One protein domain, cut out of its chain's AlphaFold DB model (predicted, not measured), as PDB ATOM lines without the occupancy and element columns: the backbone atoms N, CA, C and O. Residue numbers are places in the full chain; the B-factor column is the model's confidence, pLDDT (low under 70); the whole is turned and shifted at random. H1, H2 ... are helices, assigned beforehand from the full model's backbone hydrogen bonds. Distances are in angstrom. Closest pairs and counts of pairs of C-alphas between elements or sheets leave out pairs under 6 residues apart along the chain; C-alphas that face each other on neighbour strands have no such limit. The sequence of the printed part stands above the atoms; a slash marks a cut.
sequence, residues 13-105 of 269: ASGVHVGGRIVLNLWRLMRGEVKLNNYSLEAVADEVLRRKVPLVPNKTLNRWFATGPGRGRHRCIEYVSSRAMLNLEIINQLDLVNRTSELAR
ATOM      1  N   ALA A  13     -19.474 -26.415 -47.542       83.25
ATOM      2  CA  ALA A  13     -19.672 -27.710 -46.868       83.25
ATOM      3  C   ALA A  13     -18.462 -28.142 -46.002       83.25
ATOM      4  O   ALA A  13     -17.814 -27.307 -45.375       83.25
ATOM      5  N   SER A  14     -18.164 -29.439 -45.867       83.25
ATOM      6  CA  SER A  14     -17.010 -29.898 -45.071       83.25
ATOM      7  C   SER A  14     -15.691 -29.931 -45.850       83.25
ATOM      8  O   SER A  14     -14.640 -29.945 -45.215       83.25
ATOM      9  N   GLY A  15     -15.717 -30.018 -47.185       82.19
ATOM     10  CA  GLY A  15     -14.520 -30.265 -48.001       82.19
ATOM     11  C   GLY A  15     -13.899 -31.665 -47.852       82.19
ATOM     12  O   GLY A  15     -12.955 -31.990 -48.557       82.19
ATOM     13  N   VAL A  16     -14.416 -32.503 -46.945       87.44
ATOM     14  CA  VAL A  16     -13.976 -33.887 -46.725       87.44
ATOM     15  C   VAL A  16     -15.089 -34.817 -47.185       87.44
ATOM     16  O   VAL A  16     -16.227 -34.685 -46.732       87.44
ATOM     17  N   HIS A  17     -14.757 -35.765 -48.057       87.44
ATOM     18  CA  HIS A  17     -15.690 -36.774 -48.544       87.44
ATOM     19  C   HIS A  17     -15.253 -38.168 -48.094       87.44
ATOM     20  O   HIS A  17     -14.095 -38.549 -48.257       87.44
ATOM     21  N   VAL A  18     -16.190 -38.933 -47.532       92.19
ATOM     22  CA  VAL A  18     -15.970 -40.319 -47.107       92.19
ATOM     23  C   VAL A  18     -17.109 -41.165 -47.657       92.19
ATOM     24  O   VAL A  18     -18.262 -40.971 -47.278       92.19
ATOM     25  N   GLY A  19     -16.796 -42.110 -48.546       92.75
ATOM     26  CA  GLY A  19     -17.799 -42.978 -49.164       92.75
ATOM     27  C   GLY A  19     -18.673 -43.682 -48.119       92.75
ATOM     28  O   GLY A  19     -18.167 -44.263 -47.159       92.75
ATOM     29  N   GLY A  20     -19.995 -43.591 -48.287       93.19
ATOM     30  CA  GLY A  20     -20.981 -44.188 -47.378       93.19
ATOM     31  C   GLY A  20     -21.175 -43.465 -46.038       93.19
ATOM     32  O   GLY A  20     -21.961 -43.934 -45.218       93.19
ATOM     33  N   ARG A  21     -20.496 -42.334 -45.783       93.75
ATOM     34  CA  ARG A  21     -20.641 -41.554 -44.541       93.75
ATOM     35  C   ARG A  21     -20.910 -40.083 -44.837       93.75
ATOM     36  O   ARG A  21     -20.328 -39.495 -45.740       93.75
ATOM     37  N   ILE A  22     -21.762 -39.472 -44.020       92.44
ATOM     38  CA  ILE A  22     -22.070 -38.042 -44.108       92.44
ATOM     39  C   ILE A  22     -21.162 -37.286 -43.137       92.44
ATOM     40  O   ILE A  22     -21.145 -37.585 -41.944       92.44
ATOM     41  N   VAL A  23     -20.411 -36.306 -43.646       92.88
ATOM     42  CA  VAL A  23     -19.516 -35.465 -42.839       92.88
ATOM     43  C   VAL A  23     -20.158 -34.097 -42.635       92.88
ATOM     44  O   VAL A  23     -20.358 -33.340 -43.586       92.88
ATOM     45  N   LEU A  24     -20.482 -33.777 -41.383       92.81
ATOM     46  CA  LEU A  24     -21.153 -32.535 -41.011       92.81
ATOM     47  C   LEU A  24     -20.168 -31.548 -40.386       92.81
ATOM     48  O   LEU A  24     -19.586 -31.807 -39.333       92.81
ATOM     49  N   ASN A  25     -20.018 -30.386 -41.019       93.31
ATOM     50  CA  ASN A  25     -19.202 -29.300 -40.494       93.31
ATOM     51  C   ASN A  25     -20.052 -28.375 -39.610       93.31
ATOM     52  O   ASN A  25     -20.727 -27.472 -40.110       93.31
ATOM     53  N   LEU A  26     -20.034 -28.621 -38.298       92.94
ATOM     54  CA  LEU A  26     -21.019 -28.044 -37.385       92.94
ATOM     55  C   LEU A  26     -21.017 -26.511 -37.372       92.94
ATOM     56  O   LEU A  26     -22.084 -25.921 -37.474       92.94
ATOM     57  N   TRP A  27     -19.857 -25.848 -37.327       91.88
ATOM     58  CA  TRP A  27     -19.826 -24.377 -37.268       91.88
ATOM     59  C   TRP A  27     -20.475 -23.725 -38.499       91.88
ATOM     60  O   TRP A  27     -21.087 -22.665 -38.381       91.88
ATOM     61  N   ARG A  28     -20.393 -24.367 -39.675       91.50
ATOM     62  CA  ARG A  28     -21.065 -23.893 -40.895       91.50
ATOM     63  C   ARG A  28     -22.562 -24.100 -40.830       91.50
ATOM     64  O   ARG A  28     -23.301 -23.187 -41.180       91.50
ATOM     65  N   LEU A  29     -22.994 -25.263 -40.345       92.62
ATOM     66  CA  LEU A  29     -24.412 -25.532 -40.122       92.62
ATOM     67  C   LEU A  29     -25.003 -24.509 -39.148       92.62
ATOM     68  O   LEU A  29     -26.054 -23.943 -39.428       92.62
ATOM     69  N   MET A  30     -24.281 -24.162 -38.078       94.50
ATOM     70  CA  MET A  30     -24.739 -23.159 -37.110       94.50
ATOM     71  C   MET A  30     -24.965 -21.776 -37.724       94.50
ATOM     72  O   MET A  30     -25.862 -21.077 -37.272       94.50
ATOM     73  N   ARG A  31     -24.241 -21.386 -38.785       92.00
ATOM     74  CA  ARG A  31     -24.512 -20.122 -39.502       92.00
ATOM     75  C   ARG A  31     -25.884 -20.085 -40.176       92.00
ATOM     76  O   ARG A  31     -26.409 -19.000 -40.407       92.00
ATOM     77  N   GLY A  32     -26.425 -21.248 -40.537       88.62
ATOM     78  CA  GLY A  32     -27.779 -21.377 -41.075       88.62
ATOM     79  C   GLY A  32     -28.853 -21.432 -39.989       88.62
ATOM     80  O   GLY A  32     -29.975 -21.000 -40.232       88.62
ATOM     81  N   GLU A  33     -28.508 -21.930 -38.798       92.12
ATOM     82  CA  GLU A  33     -29.456 -22.143 -37.695       92.12
ATOM     83  C   GLU A  33     -29.612 -20.933 -36.773       92.12
ATOM     84  O   GLU A  33     -30.725 -20.592 -36.380       92.12
ATOM     85  N   VAL A  34     -28.506 -20.277 -36.416       93.69
ATOM     86  CA  VAL A  34     -28.479 -19.172 -35.452       93.69
ATOM     87  C   VAL A  34     -27.755 -17.966 -36.036       93.69
ATOM     88  O   VAL A  34     -26.755 -18.104 -36.734       93.69
ATOM     89  N   LYS A  35     -28.253 -16.760 -35.749       94.31
ATOM     90  CA  LYS A  35     -27.643 -15.503 -36.204       94.31
ATOM     91  C   LYS A  35     -26.764 -14.924 -35.101       94.31
ATOM     92  O   LYS A  35     -27.255 -14.229 -34.219       94.31
ATOM     93  N   LEU A  36     -25.467 -15.215 -35.169       94.62
ATOM     94  CA  LEU A  36     -24.462 -14.753 -34.210       94.62
ATOM     95  C   LEU A  36     -23.420 -13.839 -34.862       94.62
ATOM     96  O   LEU A  36     -23.117 -13.968 -36.048       94.62
ATOM     97  N   ASN A  37     -22.822 -12.957 -34.056       94.12
ATOM     98  CA  ASN A  37     -21.663 -12.149 -34.463       94.12
ATOM     99  C   ASN A  37     -20.375 -12.987 -34.521       94.12
ATOM    100  O   ASN A  37     -19.490 -12.727 -35.331       94.12
ATOM    101  N   ASN A  38     -20.267 -13.996 -33.652       93.62
ATOM    102  CA  ASN A  38     -19.144 -14.922 -33.568       93.62
ATOM    103  C   ASN A  38     -19.682 -16.357 -33.463       93.62
ATOM    104  O   ASN A  38     -20.589 -16.615 -32.678       93.62
ATOM    105  N   TYR A  39     -19.099 -17.278 -34.230       96.19
ATOM    106  CA  TYR A  39     -19.482 -18.694 -34.285       96.19
ATOM    107  C   TYR A  39     -18.443 -19.611 -33.625       96.19
ATOM    108  O   TYR A  39     -18.291 -20.769 -34.017       96.19
ATOM    109  N   SER A  40     -17.698 -19.112 -32.633       95.81
ATOM    110  CA  SER A  40     -16.888 -19.981 -31.777       95.81
ATOM    111  C   SER A  40     -17.784 -20.975 -31.028       95.81
ATOM    112  O   SER A  40     -18.967 -20.714 -30.798       95.81
ATOM    113  N   LEU A  41     -17.223 -22.120 -30.624       95.62
ATOM    114  CA  LEU A  41     -17.987 -23.148 -29.906       95.62
ATOM    115  C   LEU A  41     -18.630 -22.586 -28.631       95.62
ATOM    116  O   LEU A  41     -19.747 -22.956 -28.298       95.62
ATOM    117  N   GLU A  42     -17.942 -21.686 -27.932       95.94
ATOM    118  CA  GLU A  42     -18.426 -21.042 -26.710       95.94
ATOM    119  C   GLU A  42     -19.630 -20.144 -26.987       95.94
ATOM    120  O   GLU A  42     -20.602 -20.197 -26.242       95.94
ATOM    121  N   ALA A  43     -19.581 -19.345 -28.058       96.25
ATOM    122  CA  ALA A  43     -20.679 -18.461 -28.438       96.25
ATOM    123  C   ALA A  43     -21.919 -19.260 -28.861       96.25
ATOM    124  O   ALA A  43     -23.031 -18.952 -28.443       96.25
ATOM    125  N   VAL A  44     -21.722 -20.330 -29.638       97.06
ATOM    126  CA  VAL A  44     -22.815 -21.226 -30.037       97.06
ATOM    127  C   VAL A  44     -23.382 -21.971 -28.829       97.06
ATOM    128  O   VAL A  44     -24.598 -22.056 -28.691       97.06
ATOM    129  N   ALA A  45     -22.536 -22.499 -27.938       96.69
ATOM    130  CA  ALA A  45     -22.992 -23.198 -26.737       96.69
ATOM    131  C   ALA A  45     -23.781 -22.274 -25.797       96.69
ATOM    132  O   ALA A  45     -24.778 -22.693 -25.213       96.69
ATOM    133  N   ASP A  46     -23.373 -21.012 -25.676       96.19
ATOM    134  CA  ASP A  46     -24.097 -20.017 -24.891       96.19
ATOM    135  C   ASP A  46     -25.458 -19.667 -25.505       96.19
ATOM    136  O   ASP A  46     -26.439 -19.546 -24.779       96.19
ATOM    137  N   GLU A  47     -25.559 -19.561 -26.831       96.06
ATOM    138  CA  GLU A  47     -26.844 -19.259 -27.467       96.06
ATOM    139  C   GLU A  47     -27.792 -20.464 -27.484       96.06
ATOM    140  O   GLU A  47     -28.958 -20.342 -27.113       96.06
ATOM    141  N   VAL A  48     -27.294 -21.633 -27.894       96.25
ATOM    142  CA  VAL A  48     -28.112 -22.834 -28.119       96.25
ATOM    143  C   VAL A  48     -28.403 -23.573 -26.816       96.25
ATOM    144  O   VAL A  48     -29.542 -23.953 -26.567       96.25
ATOM    145  N   LEU A  49     -27.383 -23.782 -25.978       96.12
ATOM    146  CA  LEU A  49     -27.504 -24.556 -24.736       96.12
ATOM    147  C   LEU A  49     -27.681 -23.671 -23.496       96.12
ATOM    148  O   LEU A  49     -27.845 -24.205 -22.400       96.12
ATOM    149  N   ARG A  50     -27.598 -22.338 -23.631       96.00
ATOM    150  CA  ARG A  50     -27.604 -21.389 -22.498       96.00
ATOM    151  C   ARG A  50     -26.530 -21.715 -21.450       96.00
ATOM    152  O   ARG A  50     -26.726 -21.509 -20.254       96.00
ATOM    153  N   ARG A  51     -25.374 -22.224 -21.905       94.94
ATOM    154  CA  ARG A  51     -24.260 -22.662 -21.050       94.94
ATOM    155  C   ARG A  51     -22.964 -21.934 -21.391       94.94
ATOM    156  O   ARG A  51     -22.431 -22.077 -22.489       94.94
ATOM    157  N   LYS A  52     -22.384 -21.243 -20.405       94.88
ATOM    158  CA  LYS A  52     -21.042 -20.655 -20.516       94.88
ATOM    159  C   LYS A  52     -19.975 -21.745 -20.434       94.88
ATOM    160  O   LYS A  52     -19.882 -22.460 -19.438       94.88
ATOM    161  N   VAL A  53     -19.150 -21.846 -21.473       94.44
ATOM    162  CA  VAL A  53     -18.060 -22.826 -21.569       94.44
ATOM    163  C   VAL A  53     -16.717 -22.092 -21.520       94.44
ATOM    164  O   VAL A  53     -16.528 -21.140 -22.280       94.44
ATOM    165  N   PRO A  54     -15.765 -22.496 -20.658       93.44
ATOM    166  CA  PRO A  54     -14.458 -21.857 -20.602       93.44
ATOM    167  C   PRO A  54     -13.606 -22.216 -21.827       93.44
ATOM    168  O   PRO A  54     -13.523 -23.379 -22.226       93.44
ATOM    169  N   LEU A  55     -12.902 -21.225 -22.375       95.44
ATOM    170  CA  LEU A  55     -11.867 -21.428 -23.389       95.44
ATOM    171  C   LEU A  55     -10.494 -21.514 -22.709       95.44
ATOM    172  O   LEU A  55      -9.977 -20.522 -22.198       95.44
ATOM    173  N   VAL A  56      -9.889 -22.701 -22.715       95.38
ATOM    174  CA  VAL A  56      -8.528 -22.917 -22.202       95.38
ATOM    175  C   VAL A  56      -7.512 -22.767 -23.344       95.38
ATOM    176  O   VAL A  56      -7.624 -23.485 -24.339       95.38
ATOM    177  N   PRO A  57      -6.493 -21.891 -23.221       96.44
ATOM    178  CA  PRO A  57      -5.468 -21.724 -24.251       96.44
ATOM    179  C   PRO A  57      -4.637 -22.993 -24.493       96.44
ATOM    180  O   PRO A  57      -4.228 -23.671 -23.547       96.44
ATOM    181  N   ASN A  58      -4.268 -23.247 -25.755       95.88
ATOM    182  CA  ASN A  58      -3.499 -24.435 -26.165       95.88
ATOM    183  C   ASN A  58      -2.175 -24.613 -25.397       95.88
ATOM    184  O   ASN A  58      -1.794 -25.732 -25.062       95.88
ATOM    185  N   LYS A  59      -1.490 -23.517 -25.034       96.94
ATOM    186  CA  LYS A  59      -0.256 -23.557 -24.221       96.94
ATOM    187  C   LYS A  59      -0.480 -24.208 -22.850       96.94
ATOM    188  O   LYS A  59       0.386 -24.933 -22.358       96.94
ATOM    189  N   THR A  60      -1.636 -23.962 -22.240       95.69
ATOM    190  CA  THR A  60      -2.020 -24.546 -20.950       95.69
ATOM    191  C   THR A  60      -2.372 -26.022 -21.106       95.69
ATOM    192  O   THR A  60      -1.907 -26.831 -20.307       95.69
ATOM    193  N   LEU A  61      -3.106 -26.381 -22.166       95.50
ATOM    194  CA  LEU A  61      -3.440 -27.777 -22.479       95.50
ATOM    195  C   LEU A  61      -2.178 -28.625 -22.692       95.50
ATOM    196  O   LEU A  61      -2.037 -29.676 -22.069       95.50
ATOM    197  N   ASN A  62      -1.208 -28.126 -23.466       95.69
ATOM    198  CA  ASN A  62       0.071 -28.809 -23.689       95.69
ATOM    199  C   ASN A  62       0.830 -29.046 -22.378       95.69
ATOM    200  O   ASN A  62       1.338 -30.141 -22.138       95.69
ATOM    201  N   ARG A  63       0.868 -28.036 -21.496       94.94
ATOM    202  CA  ARG A  63       1.492 -28.165 -20.173       94.94
ATOM    203  C   ARG A  63       0.799 -29.236 -19.335       94.94
ATOM    204  O   ARG A  63       1.474 -30.080 -18.758       94.94
ATOM    205  N   TRP A  64      -0.532 -29.210 -19.268       94.81
ATOM    206  CA  TRP A  64      -1.317 -30.201 -18.531       94.81
ATOM    207  C   TRP A  64      -1.062 -31.617 -19.043       94.81
ATOM    208  O   TRP A  64      -0.785 -32.509 -18.243       94.81
ATOM    209  N   PHE A  65      -1.058 -31.819 -20.358       94.50
ATOM    210  CA  PHE A  65      -0.809 -33.128 -20.955       94.50
ATOM    211  C   PHE A  65       0.612 -33.658 -20.681       94.50
ATOM    212  O   PHE A  65       0.788 -34.843 -20.371       94.50
ATOM    213  N   ALA A  66       1.614 -32.772 -20.736       94.44
ATOM    214  CA  ALA A  66       3.022 -33.097 -20.507       94.44
ATOM    215  C   ALA A  66       3.335 -33.510 -19.058       94.44
ATOM    216  O   ALA A  66       4.283 -34.253 -18.835       94.44
ATOM    217  N   THR A  67       2.524 -33.095 -18.076       90.44
ATOM    218  CA  THR A  67       2.751 -33.407 -16.647       90.44
ATOM    219  C   THR A  67       2.621 -34.890 -16.261       90.44
ATOM    220  O   THR A  67       2.800 -35.233 -15.096       90.44
ATOM    221  N   GLY A  68       2.340 -35.791 -17.207       83.19
ATOM    222  CA  GLY A  68       2.252 -37.227 -16.928       83.19
ATOM    223  C   GLY A  68       0.828 -37.708 -16.616       83.19
ATOM    224  O   GLY A  68      -0.104 -36.910 -16.624       83.19
ATOM    225  N   PRO A  69       0.630 -39.010 -16.329       75.88
ATOM    226  CA  PRO A  69      -0.685 -39.619 -16.073       75.88
ATOM    227  C   PRO A  69      -1.387 -39.124 -14.795       75.88
ATOM    228  O   PRO A  69      -2.480 -39.585 -14.482       75.88
ATOM    229  N   GLY A  70      -0.784 -38.187 -14.057       79.44
ATOM    230  CA  GLY A  70      -1.418 -37.528 -12.920       79.44
ATOM    231  C   GLY A  70      -2.585 -36.609 -13.316       79.44
ATOM    232  O   GLY A  70      -3.045 -36.572 -14.460       79.44
ATOM    233  N   ARG A  71      -3.048 -35.803 -12.349       84.44
ATOM    234  CA  ARG A  71      -4.232 -34.925 -12.486       84.44
ATOM    235  C   ARG A  71      -4.206 -34.015 -13.724       84.44
ATOM    236  O   ARG A  71      -5.262 -33.727 -14.278       84.44
ATOM    237  N   GLY A  72      -3.028 -33.564 -14.165       90.50
ATOM    238  CA  GLY A  72      -2.900 -32.660 -15.312       90.50
ATOM    239  C   GLY A  72      -3.351 -33.287 -16.632       90.50
ATOM    240  O   GLY A  72      -4.200 -32.715 -17.317       90.50
ATOM    241  N   ARG A  73      -2.859 -34.484 -16.982       94.00
ATOM    242  CA  ARG A  73      -3.245 -35.139 -18.243       94.00
ATOM    243  C   ARG A  73      -4.718 -35.520 -18.256       94.00
ATOM    244  O   ARG A  73      -5.374 -35.298 -19.271       94.00
ATOM    245  N   HIS A  74      -5.240 -36.022 -17.137       93.62
ATOM    246  CA  HIS A  74      -6.666 -36.319 -17.002       93.62
ATOM    247  C   HIS A  74      -7.529 -35.081 -17.291       93.62
ATOM    248  O   HIS A  74      -8.390 -35.136 -18.162       93.62
ATOM    249  N   ARG A  75      -7.210 -33.935 -16.673       93.50
ATOM    250  CA  ARG A  75      -7.915 -32.663 -16.898       93.50
ATOM    251  C   ARG A  75      -7.876 -32.201 -18.360       93.50
ATOM    252  O   ARG A  75      -8.850 -31.653 -18.867       93.50
ATOM    253  N   CYS A  76      -6.751 -32.402 -19.049       95.06
ATOM    254  CA  CYS A  76      -6.641 -32.081 -20.473       95.06
ATOM    255  C   CYS A  76      -7.560 -32.964 -21.332       95.06
ATOM    256  O   CYS A  76      -8.243 -32.454 -22.219       95.06
ATOM    257  N   ILE A  77      -7.580 -34.276 -21.071       94.50
ATOM    258  CA  ILE A  77      -8.429 -35.233 -21.797       94.50
ATOM    259  C   ILE A  77      -9.906 -34.934 -21.536       94.50
ATOM    260  O   ILE A  77     -10.688 -34.862 -22.481       94.50
ATOM    261  N   GLU A  78     -10.277 -34.692 -20.280       94.81
ATOM    262  CA  GLU A  78     -11.633 -34.318 -19.872       94.81
ATOM    263  C   GLU A  78     -12.109 -33.042 -20.580       94.81
ATOM    264  O   GLU A  78     -13.215 -33.012 -21.117       94.81
ATOM    265  N   TYR A  79     -11.262 -32.009 -20.667       95.50
ATOM    266  CA  TYR A  79     -11.581 -30.778 -21.396       95.50
ATOM    267  C   TYR A  79     -11.858 -31.034 -22.886       95.50
ATOM    268  O   TYR A  79     -12.868 -30.568 -23.415       95.50
ATOM    269  N   VAL A  80     -10.993 -31.788 -23.576       95.56
ATOM    270  CA  VAL A  80     -11.180 -32.098 -25.007       95.56
ATOM    271  C   VAL A  80     -12.415 -32.976 -25.222       95.56
ATOM    272  O   VAL A  80     -13.196 -32.717 -26.137       95.56
ATOM    273  N   SER A  81     -12.629 -33.970 -24.357       96.56
ATOM    274  CA  SER A  81     -13.804 -34.846 -24.396       96.56
ATOM    275  C   SER A  81     -15.100 -34.056 -24.191       96.56
ATOM    276  O   SER A  81     -16.023 -34.180 -24.994       96.56
ATOM    277  N   SER A  82     -15.127 -33.145 -23.215       96.06
ATOM    278  CA  SER A  82     -16.273 -32.264 -22.952       96.06
ATOM    279  C   SER A  82     -16.595 -31.366 -24.153       96.06
ATOM    280  O   SER A  82     -17.759 -31.159 -24.487       96.06
ATOM    281  N   ARG A  83     -15.572 -30.865 -24.862       95.31
ATOM    282  CA  ARG A  83     -15.764 -30.096 -26.107       95.31
ATOM    283  C   ARG A  83     -16.287 -30.940 -27.264       95.31
ATOM    284  O   ARG A  83     -17.042 -30.424 -28.082       95.31
ATOM    285  N   ALA A  84     -15.916 -32.216 -27.342       96.06
ATOM    286  CA  ALA A  84     -16.485 -33.130 -28.326       96.06
ATOM    287  C   ALA A  84     -17.961 -33.443 -28.018       96.06
ATOM    288  O   ALA A  84     -18.788 -33.396 -28.927       96.06
ATOM    289  N   MET A  85     -18.300 -33.683 -26.746       97.00
ATOM    290  CA  MET A  85     -19.681 -33.911 -26.294       97.00
ATOM    291  C   MET A  85     -20.577 -32.694 -26.542       97.00
ATOM    292  O   MET A  85     -21.692 -32.849 -27.030       97.00
ATOM    293  N   LEU A  86     -20.056 -31.483 -26.320       96.44
ATOM    294  CA  LEU A  86     -20.733 -30.223 -26.639       96.44
ATOM    295  C   LEU A  86     -21.273 -30.172 -28.075       96.44
ATOM    296  O   LEU A  86     -22.382 -29.694 -28.288       96.44
ATOM    297  N   ASN A  87     -20.529 -30.690 -29.058       96.31
ATOM    298  CA  ASN A  87     -20.996 -30.721 -30.446       96.31
ATOM    299  C   ASN A  87     -22.251 -31.592 -30.607       96.31
ATOM    300  O   ASN A  87     -23.165 -31.216 -31.335       96.31
ATOM    301  N   LEU A  88     -22.303 -32.740 -29.924       96.38
ATOM    302  CA  LEU A  88     -23.459 -33.638 -29.953       96.38
ATOM    303  C   LEU A  88     -24.657 -33.024 -29.226       96.38
ATOM    304  O   LEU A  88     -25.771 -33.078 -29.738       96.38
ATOM    305  N   GLU A  89     -24.427 -32.396 -28.072       97.19
ATOM    306  CA  GLU A  89     -25.473 -31.691 -27.322       97.19
ATOM    307  C   GLU A  89     -26.101 -30.567 -28.157       97.19
ATOM    308  O   GLU A  89     -27.322 -30.473 -28.224       97.19
ATOM    309  N   ILE A  90     -25.288 -29.765 -28.855       96.81
ATOM    310  CA  ILE A  90     -25.768 -28.701 -29.752       96.81
ATOM    311  C   ILE A  90     -26.630 -29.282 -30.883       96.81
ATOM    312  O   ILE A  90     -27.712 -28.766 -31.158       96.81
ATOM    313  N   ILE A  91     -26.171 -30.359 -31.530       96.19
ATOM    314  CA  ILE A  91     -26.910 -31.020 -32.619       96.19
ATOM    315  C   ILE A  91     -28.261 -31.549 -32.126       96.19
ATOM    316  O   ILE A  91     -29.264 -31.393 -32.824       96.19
ATOM    317  N   ASN A  92     -28.285 -32.148 -30.934       96.00
ATOM    318  CA  ASN A  92     -29.494 -32.698 -30.332       96.00
ATOM    319  C   ASN A  92     -30.468 -31.597 -29.899       96.00
ATOM    320  O   ASN A  92     -31.660 -31.718 -30.154       96.00
ATOM    321  N   GLN A  93     -29.976 -30.506 -29.301       95.38
ATOM    322  CA  GLN A  93     -30.819 -29.389 -28.863       95.38
ATOM    323  C   GLN A  93     -31.530 -28.701 -30.037       95.38
ATOM    324  O   GLN A  93     -32.653 -28.226 -29.887       95.38
ATOM    325  N   LEU A  94     -30.888 -28.652 -31.207       94.62
ATOM    326  CA  LEU A  94     -31.473 -28.112 -32.440       94.62
ATOM    327  C   LEU A  94     -32.269 -29.150 -33.245       94.62
ATOM    328  O   LEU A  94     -32.762 -28.827 -34.328       94.62
ATOM    329  N   ASP A  95     -32.342 -30.389 -32.755       94.94
ATOM    330  CA  ASP A  95     -32.946 -31.539 -33.429       94.94
ATOM    331  C   ASP A  95     -32.513 -31.670 -34.902       94.94
ATOM    332  O   ASP A  95     -33.284 -32.001 -35.808       94.94
ATOM    333  N   LEU A  96     -31.242 -31.347 -35.171       94.25
ATOM    334  CA  LEU A  96     -30.785 -31.072 -36.530       94.25
ATOM    335  C   LEU A  96     -30.878 -32.318 -37.413       94.25
ATOM    336  O   LEU A  96     -31.257 -32.215 -38.578       94.25
ATOM    337  N   VAL A  97     -30.579 -33.499 -36.868       95.25
ATOM    338  CA  VAL A  97     -30.627 -34.757 -37.624       95.25
ATOM    339  C   VAL A  97     -32.067 -35.152 -37.943       95.25
ATOM    340  O   VAL A  97     -32.371 -35.377 -39.111       95.25
ATOM    341  N   ASN A  98     -32.967 -35.201 -36.958       95.31
ATOM    342  CA  ASN A  98     -34.338 -35.659 -37.203       95.31
ATOM    343  C   ASN A  98     -35.089 -34.691 -38.115       95.31
ATOM    344  O   ASN A  98     -35.669 -35.116 -39.112       95.31
ATOM    345  N   ARG A  99     -34.985 -33.382 -37.863       94.69
ATOM    346  CA  ARG A  99     -35.589 -32.362 -38.726       94.69
ATOM    347  C   ARG A  99     -35.078 -32.452 -40.164       94.69
ATOM    348  O   ARG A  99     -35.861 -32.340 -41.103       94.69
ATOM    349  N   THR A 100     -33.778 -32.675 -40.357       96.06
ATOM    350  CA  THR A 100     -33.200 -32.841 -41.703       96.06
ATOM    351  C   THR A 100     -33.701 -34.119 -42.375       96.06
ATOM    352  O   THR A 100     -34.043 -34.085 -43.555       96.06
ATOM    353  N   SER A 101     -33.808 -35.224 -41.631       96.62
ATOM    354  CA  SER A 101     -34.376 -36.483 -42.124       96.62
ATOM    355  C   SER A 101     -35.833 -36.326 -42.558       96.62
ATOM    356  O   SER A 101     -36.196 -36.779 -43.642       96.62
ATOM    357  N   GLU A 102     -36.663 -35.642 -41.772       94.50
ATOM    358  CA  GLU A 102     -38.061 -35.387 -42.135       94.50
ATOM    359  C   GLU A 102     -38.172 -34.492 -43.373       94.50
ATOM    360  O   GLU A 102     -38.917 -34.800 -44.305       94.50
ATOM    361  N   LEU A 103     -37.360 -33.434 -43.462       93.75
ATOM    362  CA  LEU A 103     -37.301 -32.594 -44.659       93.75
ATOM    363  C   LEU A 103     -36.849 -33.380 -45.899       93.75
ATOM    364  O   LEU A 103     -37.402 -33.174 -46.978       93.75
ATOM    365  N   ALA A 104     -35.896 -34.302 -45.756       96.31
ATOM    366  CA  ALA A 104     -35.449 -35.169 -46.846       96.31
ATOM    367  C   ALA A 104     -36.601 -36.032 -47.384       96.31
ATOM    368  O   ALA A 104     -36.797 -36.119 -48.598       96.31
ATOM    369  N   ARG A 105     -37.418 -36.602 -46.485       94.25
ATOM    370  CA  ARG A 105     -38.600 -37.404 -46.840       94.25
ATOM    371  C   ARG A 105     -39.673 -36.570 -47.537       94.25
ATOM    372  O   ARG A 105     -40.218 -37.016 -48.543       94.25
TER     373      ARG A 105
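Overview. This is residues 13 to 105 of the 269 residues of the protein "DNA_pol_B domain-containing protein" of Aegilops tauschii subsp. strangulata (UniProt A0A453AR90). What shape is this? After residues 13 to 25, with no named element, short helices H1, H2 and H3 are strung beside long H4: H2 packs on its last part, H3 on its first. H5 continues past H4, residues 97 to 105 sticking out. How large is it? The 93 printed residues hold five named helices, H1 to H5, and no named strand: all helix, loose, radius of gyration of the C-alphas 16.1 A, spanning 51 by 33 by 20 A.

Along the chain. Where are the short helices? H1, residues 26 to 33, begins at C-alpha 26 (-21.019, -28.044, -37.385); H2 is residues 41 to 48, H3 58 to 66. And the others? H4, residues 71 to 93, measures 31.7 A from first to last C-alpha; H5, residues 96 to 105, ends at C-alpha 105 (-38.600, -37.404, -46.840).

Arrangement. What touches H4? H2 touches residues 86 to 93, closest C-alphas Val 48 and Ile 90, 6.5 A; H3 touches residues 72 to 77, closest Phe 65 and Arg 73, 4.2 A. Are backbones within hydrogen-bond range? Every O i to N i+4 pair is in H2, H3 and H5, 3 of 4 in H1, 17 of 19 in H4.

Size, cuts and confidence. Any cut? The printed part has no cut. Any low confidence? No printed residue is under 70.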